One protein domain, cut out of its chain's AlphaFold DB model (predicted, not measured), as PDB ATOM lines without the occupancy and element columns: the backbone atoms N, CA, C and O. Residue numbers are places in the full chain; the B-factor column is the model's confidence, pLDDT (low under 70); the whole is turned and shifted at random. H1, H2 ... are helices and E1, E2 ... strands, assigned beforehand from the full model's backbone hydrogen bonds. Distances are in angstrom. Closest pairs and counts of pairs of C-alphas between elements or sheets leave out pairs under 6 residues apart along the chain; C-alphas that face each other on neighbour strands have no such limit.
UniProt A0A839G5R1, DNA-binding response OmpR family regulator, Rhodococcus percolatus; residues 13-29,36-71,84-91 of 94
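AT A GLANCE: This is residues 13 to 29, 36 to 71 and 84 to 91 of the 94 residues of the protein "DNA-binding response OmpR family regulator" of Rhodococcus percolatus (UniProt A0A839G5R1). A small, twisted sheet of four parallel strands makes the core, and the helix H2 covers one of its faces, running along the strands. A second, shorter helix, H1, lies off on the other side of the sheet from H2 and is not packed on it. The printed part has 61 residues with two named helices and four named strands, in the order E1, H1, E2, H2, E3, E4; the sheet's order is E1, E2, E3, E4, all parallel. The class is mixed, helices and strands. The whole is compact, with a radius of gyration of the C-alphas of 10.7 A, and flat, spanning 29 by 29 by 16 A.

HOW THE PARTS SIT: In the sheet, E2, residues 39 to 43, and E3, residues 66 to 71, are the inner strands. They are parallel at 23 degrees, with N 40 and O 66 2.8 A apart, within hydrogen-bond range. E1, residues 14 to 17, is an edge strand beside E2, parallel at 24 degrees, with N 15 and O 39 at 2.9 A. E4, residues 89 to 91, is the other edge strand, parallel to E3 at 24 degrees, with N 91 and O 69 at 2.8 A. From edge to edge the strands' lines turn by 68 degrees. H2, residues 51 to 60, is on the sheet at a height over the sheet of 9.4 A, two layers with helix on one face. It lies over E2 and runs along the strands, at 10 degrees to E2 on the local plane. The closest C-alphas of H2 and E2 are those of Gly 51 and Val 42, 6.2 A apart; those of H2 and E3 are Val 55 and Leu 67, 7.3 A apart. E2, H2 and E3 form a strand-helix-strand unit, two parallel neighbour strands with a helix between them, and its crossover is right-handed. H1, residues 23 to 29, is not on the sheet, but only just, with 4 pairs of C-alphas within 10 A; it is apart from H2. In H1 and H2 every O i to N i+4 pair is within hydrogen-bond range.

IN THESE COORDINATES: E3 is 16.5 A long from first to last C-alpha, H2 14.1 A, E2 13.0 A, H1 10.0 A, E1 9.7 A and E4 6.6 A. E1 begins at C-alpha 14, (-93.199, 36.646, 19.702). H2 begins at C-alpha 51, (-98.119, 41.641, 34.854). E4 ends at C-alpha 91, (-85.517, 39.437, 33.444).

THE WHOLE: The two C-alphas farthest apart, those of Ser 24 and Ala 60, are 29.7 A apart. Residues 30 to 35 are not printed, with C-alphas 29 and 36 10.8 A apart; residues 72 to 83 are not printed, with C-alphas 71 and 84 16.3 A apart. Of the links that are printed whole, E1 to H1 and H2 to E3 are tight and E2 to H2 is short. The mean pLDDT of the printed part is 76.2, and residues 13 to 14, 18 to 29, 36 to 37 and 46 to 49 are under 70.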
ATOM      1  N   CYS A  13     -92.758  32.857  16.782       65.94
ATOM      2  CA  CYS A  13     -93.748  33.865  17.132       65.94
ATOM      3  C   CYS A  13     -93.306  34.578  18.417       65.94
ATOM      4  O   CYS A  13     -92.821  33.955  19.356       65.94
ATOM      5  N   MET A  14     -93.461  35.895  18.478       69.62
ATOM      6  CA  MET A  14     -93.199  36.646  19.702       69.62
ATOM      7  C   MET A  14     -94.421  37.484  20.030       69.62
ATOM      8  O   MET A  14     -94.796  38.365  19.254       69.62
ATOM      9  N   VAL A  15     -95.038  37.202  21.175       72.38
ATOM     10  CA  VAL A  15     -96.217  37.924  21.652       72.38
ATOM     11  C   VAL A  15     -95.778  38.908  22.726       72.38
ATOM     12  O   VAL A  15     -95.298  38.526  23.787       72.38
ATOM     13  N   LEU A  16     -95.928  40.196  22.446       71.38
ATOM     14  CA  LEU A  16     -95.659  41.256  23.412       71.38
ATOM     15  C   LEU A  16     -96.965  41.596  24.114       71.38
ATOM     16  O   LEU A  16     -97.917  42.032  23.462       71.38
ATOM     17  N   VAL A  17     -97.016  41.395  25.426       70.38
ATOM     18  CA  VAL A  17     -98.192  41.719  26.228       70.38
ATOM     19  C   VAL A  17     -97.880  42.914  27.109       70.38
ATOM     20  O   VAL A  17     -96.962  42.878  27.922       70.38
ATOM     21  N   ASP A  18     -98.682  43.962  26.920       66.44
ATOM     22  CA  ASP A  18     -98.647  45.199  27.707       66.44
ATOM     23  C   ASP A  18     -97.304  45.952  27.652       66.44
ATOM     24  O   ASP A  18     -96.892  46.620  28.593       66.44
ATOM     25  N   ALA A  19     -96.603  45.823  26.525       56.66
ATOM     26  CA  ALA A  19     -95.283  46.393  26.333       56.66
ATOM     27  C   ALA A  19     -95.334  47.924  26.165       56.66
ATOM     28  O   ALA A  19     -95.541  48.418  25.058       56.66
ATOM     29  N   ASP A  20     -94.988  48.647  27.233       60.78
ATOM     30  CA  ASP A  20     -94.170  49.872  27.134       60.78
ATOM     31  C   ASP A  20     -92.668  49.506  27.023       60.78
ATOM     32  O   ASP A  20     -91.752  50.272  27.325       60.78
ATOM     33  N   LEU A  21     -92.402  48.264  26.606       61.19
ATOM     34  CA  LEU A  21     -91.077  47.720  26.423       61.19
ATOM     35  C   LEU A  21     -90.434  48.374  25.204       61.19
ATOM     36  O   LEU A  21     -90.920  48.246  24.075       61.19
ATOM     37  N   GLU A  22     -89.312  49.051  25.426       63.41
ATOM     38  CA  GLU A  22     -88.571  49.673  24.343       63.41
ATOM     39  C   GLU A  22     -88.208  48.644  23.263       63.41
ATOM     40  O   GLU A  22     -87.769  47.520  23.540       63.41
ATOM     41  N   ARG A  23     -88.322  49.057  21.993       64.38
ATOM     42  CA  ARG A  23     -87.929  48.233  20.835       64.38
ATOM     43  C   ARG A  23     -86.483  47.729  20.922       64.38
ATOM     44  O   ARG A  23     -86.170  46.696  20.335       64.38
ATOM     45  N   SER A  24     -85.630  48.432  21.664       64.56
ATOM     46  CA  SER A  24     -84.246  48.064  21.969       64.56
ATOM     47  C   SER A  24     -84.145  46.722  22.708       64.56
ATOM     48  O   SER A  24     -83.308  45.890  22.362       64.56
ATOM     49  N   VAL A  25     -85.029  46.449  23.671       67.56
ATOM     50  CA  VAL A  25     -85.053  45.181  24.420       67.56
ATOM     51  C   VAL A  25     -85.484  44.031  23.514       67.56
ATOM     52  O   VAL A  25     -84.881  42.961  23.536       67.56
ATOM     53  N   ILE A  26     -86.476  44.273  22.655       67.06
ATOM     54  CA  ILE A  26     -86.939  43.299  21.659       67.06
ATOM     55  C   ILE A  26     -85.812  42.932  20.686       67.06
ATOM     56  O   ILE A  26     -85.606  41.752  20.397       67.06
ATOM     57  N   ALA A  27     -85.078  43.933  20.192       68.25
ATOM     58  CA  ALA A  27     -83.932  43.722  19.312       68.25
ATOM     59  C   ALA A  27     -82.848  42.891  20.011       68.25
ATOM     60  O   ALA A  27     -82.429  41.872  19.470       68.25
ATOM     61  N   ARG A  28     -82.500  43.225  21.261       67.94
ATOM     62  CA  ARG A  28     -81.522  42.458  22.050       67.94
ATOM     63  C   ARG A  28     -81.956  41.013  22.287       67.94
ATOM     64  O   ARG A  28     -81.120  40.119  22.214       67.94
ATOM     65  N   LEU A  29     -83.233  40.749  22.558       66.06
ATOM     66  CA  LEU A  29     -83.726  39.377  22.747       66.06
ATOM     67  C   LEU A  29     -83.644  38.555  21.453       66.06
ATOM     68  O   LEU A  29     -83.269  37.384  21.497       66.06
ATOM     69  N   PRO A  36     -85.675  30.341  20.798       51.62
ATOM     70  CA  PRO A  36     -86.278  29.131  20.268       51.62
ATOM     71  C   PRO A  36     -87.803  29.250  20.451       51.62
ATOM     72  O   PRO A  36     -88.242  29.663  21.513       51.62
ATOM     73  N   ARG A  37     -88.569  28.947  19.391       63.00
ATOM     74  CA  ARG A  37     -90.047  28.840  19.285       63.00
ATOM     75  C   ARG A  37     -90.906  29.557  20.341       63.00
ATOM     76  O   ARG A  37     -90.879  29.207  21.507       63.00
ATOM     77  N   ASP A  38     -91.796  30.410  19.842       72.50
ATOM     78  CA  ASP A  38     -92.963  30.980  20.519       72.50
ATOM     79  C   ASP A  38     -92.703  31.459  21.959       72.50
ATOM     80  O   ASP A  38     -92.743  30.700  22.924       72.50
ATOM     81  N   VAL A  39     -92.454  32.760  22.112       76.62
ATOM     82  CA  VAL A  39     -92.219  33.394  23.418       76.62
ATOM     83  C   VAL A  39     -93.239  34.504  23.626       76.62
ATOM     84  O   VAL A  39     -93.470  35.306  22.717       76.62
ATOM     85  N   ALA A  40     -93.836  34.595  24.814       81.44
ATOM     86  CA  ALA A  40     -94.521  35.808  25.235       81.44
ATOM     87  C   ALA A  40     -93.701  36.574  26.263       81.44
ATOM     88  O   ALA A  40     -93.227  36.021  27.256       81.44
ATOM     89  N   ILE A  41     -93.569  37.869  26.012       82.06
ATOM     90  CA  ILE A  41     -92.896  38.808  26.895       82.06
ATOM     91  C   ILE A  41     -93.974  39.657  27.555       82.06
ATOM     92  O   ILE A  41     -94.771  40.296  26.862       82.06
ATOM     93  N   VAL A  42     -93.991  39.655  28.883       82.56
ATOM     94  CA  VAL A  42     -94.937  40.423  29.695       82.56
ATOM     95  C   VAL A  42     -94.176  41.557  30.370       82.56
ATOM     96  O   VAL A  42     -93.291  41.289  31.187       82.56
ATOM     97  N   ASP A  43     -94.506  42.808  30.038       80.81
ATOM     98  CA  ASP A  43     -93.976  43.957  30.781       80.81
ATOM     99  C   ASP A  43     -94.747  44.101  32.093       80.81
ATOM    100  O   ASP A  43     -95.944  44.387  32.122       80.81
ATOM    101  N   ILE A  44     -94.055  43.866  33.198       76.88
ATOM    102  CA  ILE A  44     -94.647  43.910  34.540       76.88
ATOM    103  C   ILE A  44     -94.659  45.327  35.126       76.88
ATOM    104  O   ILE A  44     -95.274  45.537  36.168       76.88
ATOM    105  N   ARG A  45     -93.993  46.295  34.476       72.56
ATOM    106  CA  ARG A  45     -94.005  47.715  34.873       72.56
ATOM    107  C   ARG A  45     -95.267  48.425  34.399       72.56
ATOM    108  O   ARG A  45     -95.518  49.553  34.823       72.56
ATOM    109  N   SER A  46     -96.037  47.811  33.499       67.69
ATOM    110  CA  SER A  46     -97.246  48.444  32.996       67.69
ATOM    111  C   SER A  46     -98.229  48.688  34.137       67.69
ATOM    112  O   SER A  46     -98.644  47.790  34.863       67.69
ATOM    113  N   HIS A  47     -98.634  49.944  34.273       63.88
ATOM    114  CA  HIS A  47     -99.692  50.369  35.181       63.88
ATOM    115  C   HIS A  47    -101.084  50.053  34.613       63.88
ATOM    116  O   HIS A  47    -102.085  50.229  35.308       63.88
ATOM    117  N   ARG A  48    -101.172  49.622  33.343       61.66
ATOM    118  CA  ARG A  48    -102.449  49.337  32.676       61.66
ATOM    119  C   ARG A  48    -102.984  47.956  33.018       61.66
ATOM    120  O   ARG A  48    -104.202  47.804  33.127       61.66
ATOM    121  N   ARG A  49    -102.117  46.954  33.185       67.44
ATOM    122  CA  ARG A  49    -102.500  45.624  33.665       67.44
ATOM    123  C   ARG A  49    -101.445  45.079  34.607       67.44
ATOM    124  O   ARG A  49    -100.251  45.249  34.409       67.44
ATOM    125  N   SER A  50    -101.901  44.344  35.616       79.75
ATOM    126  CA  SER A  50    -100.994  43.584  36.469       79.75
ATOM    127  C   SER A  50    -100.269  42.529  35.627       79.75
ATOM    128  O   SER A  50    -100.896  41.618  35.074       79.75
ATOM    129  N   GLY A  51     -98.942  42.638  35.535       79.06
ATOM    130  CA  GLY A  51     -98.119  41.641  34.854       79.06
ATOM    131  C   GLY A  51     -98.257  40.250  35.482       79.06
ATOM    132  O   GLY A  51     -98.347  39.259  34.762       79.06
ATOM    133  N   LEU A  52     -98.417  40.177  36.808       84.88
ATOM    134  CA  LEU A  52     -98.693  38.930  37.527       84.88
ATOM    135  C   LEU A  52    -100.017  38.292  37.079       84.88
ATOM    136  O   LEU A  52    -100.059  37.115  36.723       84.88
ATOM    137  N   ALA A  53    -101.096  39.080  37.030       83.69
ATOM    138  CA  ALA A  53    -102.396  38.601  36.555       83.69
ATOM    139  C   ALA A  53    -102.342  38.157  35.083       83.69
ATOM    140  O   ALA A  53    -103.014  37.205  34.689       83.69
ATOM    141  N   THR A  54    -101.514  38.821  34.277       85.25
ATOM    142  CA  THR A  54    -101.304  38.487  32.866       85.25
ATOM    143  C   THR A  54    -100.601  37.140  32.706       85.25
ATOM    144  O   THR A  54    -101.057  36.306  31.923       85.25
ATOM    145  N   VAL A  55     -99.535  36.893  33.472       87.00
ATOM    146  CA  VAL A  55     -98.839  35.597  33.487       87.00
ATOM    147  C   VAL A  55     -99.790  34.482  33.928       87.00
ATOM    148  O   VAL A  55     -99.903  33.471  33.232       87.00
ATOM    149  N   HIS A  56    -100.559  34.702  34.999       87.38
ATOM    150  CA  HIS A  56    -101.583  33.752  35.441       87.38
ATOM    151  C   HIS A  56    -102.614  33.447  34.351       87.38
ATOM    152  O   HIS A  56    -102.932  32.281  34.112       87.38
ATOM    153  N   ALA A  57    -103.127  34.472  33.669       84.62
ATOM    154  CA  ALA A  57    -104.111  34.297  32.608       84.62
ATOM    155  C   ALA A  57    -103.543  33.492  31.429       84.62
ATOM    156  O   ALA A  57    -104.201  32.576  30.940       84.62
ATOM    157  N   LEU A  58    -102.310  33.781  31.003       84.31
ATOM    158  CA  LEU A  58    -101.644  33.039  29.926       84.31
ATOM    159  C   LEU A  58    -101.388  31.577  30.312       84.31
ATOM    160  O   LEU A  58    -101.554  30.672  29.495       84.31
ATOM    161  N   ARG A  59    -101.037  31.303  31.569       84.50
ATOM    162  CA  ARG A  59    -100.895  29.917  32.028       84.50
ATOM    163  C   ARG A  59    -102.216  29.184  32.144       84.50
ATOM    164  O   ARG A  59    -102.296  28.028  31.728       84.50
ATOM    165  N   ALA A  60    -103.263  29.850  32.614       85.25
ATOM    166  CA  ALA A  60    -104.602  29.274  32.671       85.25
ATOM    167  C   ALA A  60    -105.127  28.875  31.278       85.25
ATOM    168  O   ALA A  60    -105.823  27.868  31.153       85.25
ATOM    169  N   THR A  61    -104.748  29.596  30.215       81.75
ATOM    170  CA  THR A  61    -105.115  29.256  28.827       81.75
ATOM    171  C   THR A  61    -104.251  28.159  28.202       81.75
ATOM    172  O   THR A  61    -104.434  27.842  27.026       81.75
ATOM    173  N   ARG A  62    -103.336  27.542  28.967       78.38
ATOM    174  CA  ARG A  62    -102.347  26.567  28.472       78.38
ATOM    175  C   ARG A  62    -101.522  27.117  27.312       78.38
ATOM    176  O   ARG A  62    -101.237  26.404  26.350       78.38
ATOM    177  N   PHE A  63    -101.143  28.389  27.400       78.31
ATOM    178  CA  PHE A  63    -100.247  29.002  26.434       78.31
ATOM    179  C   PHE A  63     -98.947  28.185  26.350       78.31
ATOM    180  O   PHE A  63     -98.207  28.072  27.326       78.31
ATOM    181  N   ALA A  64     -98.723  27.564  25.188       75.25
ATOM    182  CA  ALA A  64     -97.666  26.572  24.960       75.25
ATOM    183  C   ALA A  64     -96.266  27.185  24.779       75.25
ATOM    184  O   ALA A  64     -95.288  26.471  24.583       75.25
ATOM    185  N   ALA A  65     -96.200  28.510  24.812       80.25
ATOM    186  CA  ALA A  65     -95.016  29.305  24.574       80.25
ATOM    187  C   ALA A  65     -94.318  29.674  25.885       80.25
ATOM    188  O   ALA A  65     -94.949  29.714  26.949       80.25
ATOM    189  N   ALA A  66     -93.020  29.961  25.797       84.69
ATOM    190  CA  ALA A  66     -92.258  30.384  26.963       84.69
ATOM    191  C   ALA A  66     -92.735  31.767  27.431       84.69
ATOM    192  O   ALA A  66     -92.895  32.683  26.622       84.69
ATOM    193  N   LEU A  67     -92.969  31.928  28.729       86.69
ATOM    194  CA  LEU A  67     -93.399  33.175  29.350       86.69
ATOM    195  C   LEU A  67     -92.218  33.852  30.039       86.69
ATOM    196  O   LEU A  67     -91.677  33.329  31.013       86.69
ATOM    197  N   ILE A  68     -91.854  35.040  29.563       85.50
ATOM    198  CA  ILE A  68     -90.782  35.852  30.138       85.50
ATOM    199  C   ILE A  68     -91.378  37.129  30.728       85.50
ATOM    200  O   ILE A  68     -91.913  37.969  30.002       85.50
ATOM    201  N   GLY A  69     -91.267  37.297  32.045       85.81
ATOM    202  CA  GLY A  69     -91.599  38.554  32.720       85.81
ATOM    203  C   GLY A  69     -90.420  39.526  32.658       85.81
ATOM    204  O   GLY A  69     -89.317  39.166  33.070       85.81
ATOM    205  N   VAL A  70     -90.630  40.746  32.162       82.69
ATOM    206  CA  VAL A  70     -89.579  41.773  32.051       82.69
ATOM    207  C   VAL A  70     -89.996  43.039  32.782       82.69
ATOM    208  O   VAL A  70     -91.041  43.604  32.476       82.69
ATOM    209  N   GLY A  71     -89.168  43.518  33.711       78.75
ATOM    210  CA  GLY A  71     -89.398  44.812  34.352       78.75
ATOM    211  C   GLY A  71     -88.497  45.114  35.543       78.75
ATOM    212  O   GLY A  71     -87.524  44.405  35.808       78.75
ATOM    213  N   ASP A  84     -93.832  31.761  40.445       90.44
ATOM    214  CA  ASP A  84     -94.951  31.008  41.026       90.44
ATOM    215  C   ASP A  84     -96.244  31.162  40.210       90.44
ATOM    216  O   ASP A  84     -97.018  30.213  40.070       90.44
ATOM    217  N   ALA A  85     -96.466  32.328  39.595       86.69
ATOM    218  CA  ALA A  85     -97.561  32.535  38.645       86.69
ATOM    219  C   ALA A  85     -97.377  31.765  37.327       86.69
ATOM    220  O   ALA A  85     -98.321  31.627  36.541       86.69
ATOM    221  N   GLY A  86     -96.171  31.248  37.101       88.12
ATOM    222  CA  GLY A  86     -95.815  30.373  36.001       88.12
ATOM    223  C   GLY A  86     -95.012  31.050  34.899       88.12
ATOM    224  O   GLY A  86     -94.996  30.532  33.784       88.12
ATOM    225  N   ALA A  87     -94.344  32.177  35.145       89.00
ATOM    226  CA  ALA A  87     -93.304  32.637  34.229       89.00
ATOM    227  C   ALA A  87     -92.169  31.596  34.169       89.00
ATOM    228  O   ALA A  87     -91.753  31.074  35.199       89.00
ATOM    229  N   ASP A  88     -91.654  31.305  32.975       88.69
ATOM    230  CA  ASP A  88     -90.484  30.426  32.816       88.69
ATOM    231  C   ASP A  88     -89.196  31.155  33.196       88.69
ATOM    232  O   ASP A  88     -88.245  30.561  33.704       88.69
ATOM    233  N   GLN A  89     -89.157  32.461  32.932       86.56
ATOM    234  CA  GLN A  89     -88.013  33.295  33.241       86.56
ATOM    235  C   GLN A  89     -88.446  34.712  33.602       86.56
ATOM    236  O   GLN A  89     -89.462  35.231  33.138       86.56
ATOM    237  N   VAL A  90     -87.625  35.357  34.422       86.06
ATOM    238  CA  VAL A  90     -87.828  36.728  34.864       86.06
ATOM    239  C   VAL A  90     -86.543  37.516  34.619       86.06
ATOM    240  O   VAL A  90     -85.476  37.153  35.121       86.06
ATOM    241  N   LEU A  91     -86.636  38.578  33.822       82.81
ATOM    242  CA  LEU A  91     -85.517  39.437  33.444       82.81
ATOM    243  C   LEU A  91     -85.697  40.825  34.039       82.81
ATOM    244  O   LEU A  91     -86.748  41.446  33.888       82.81
TER     245      LEU A  91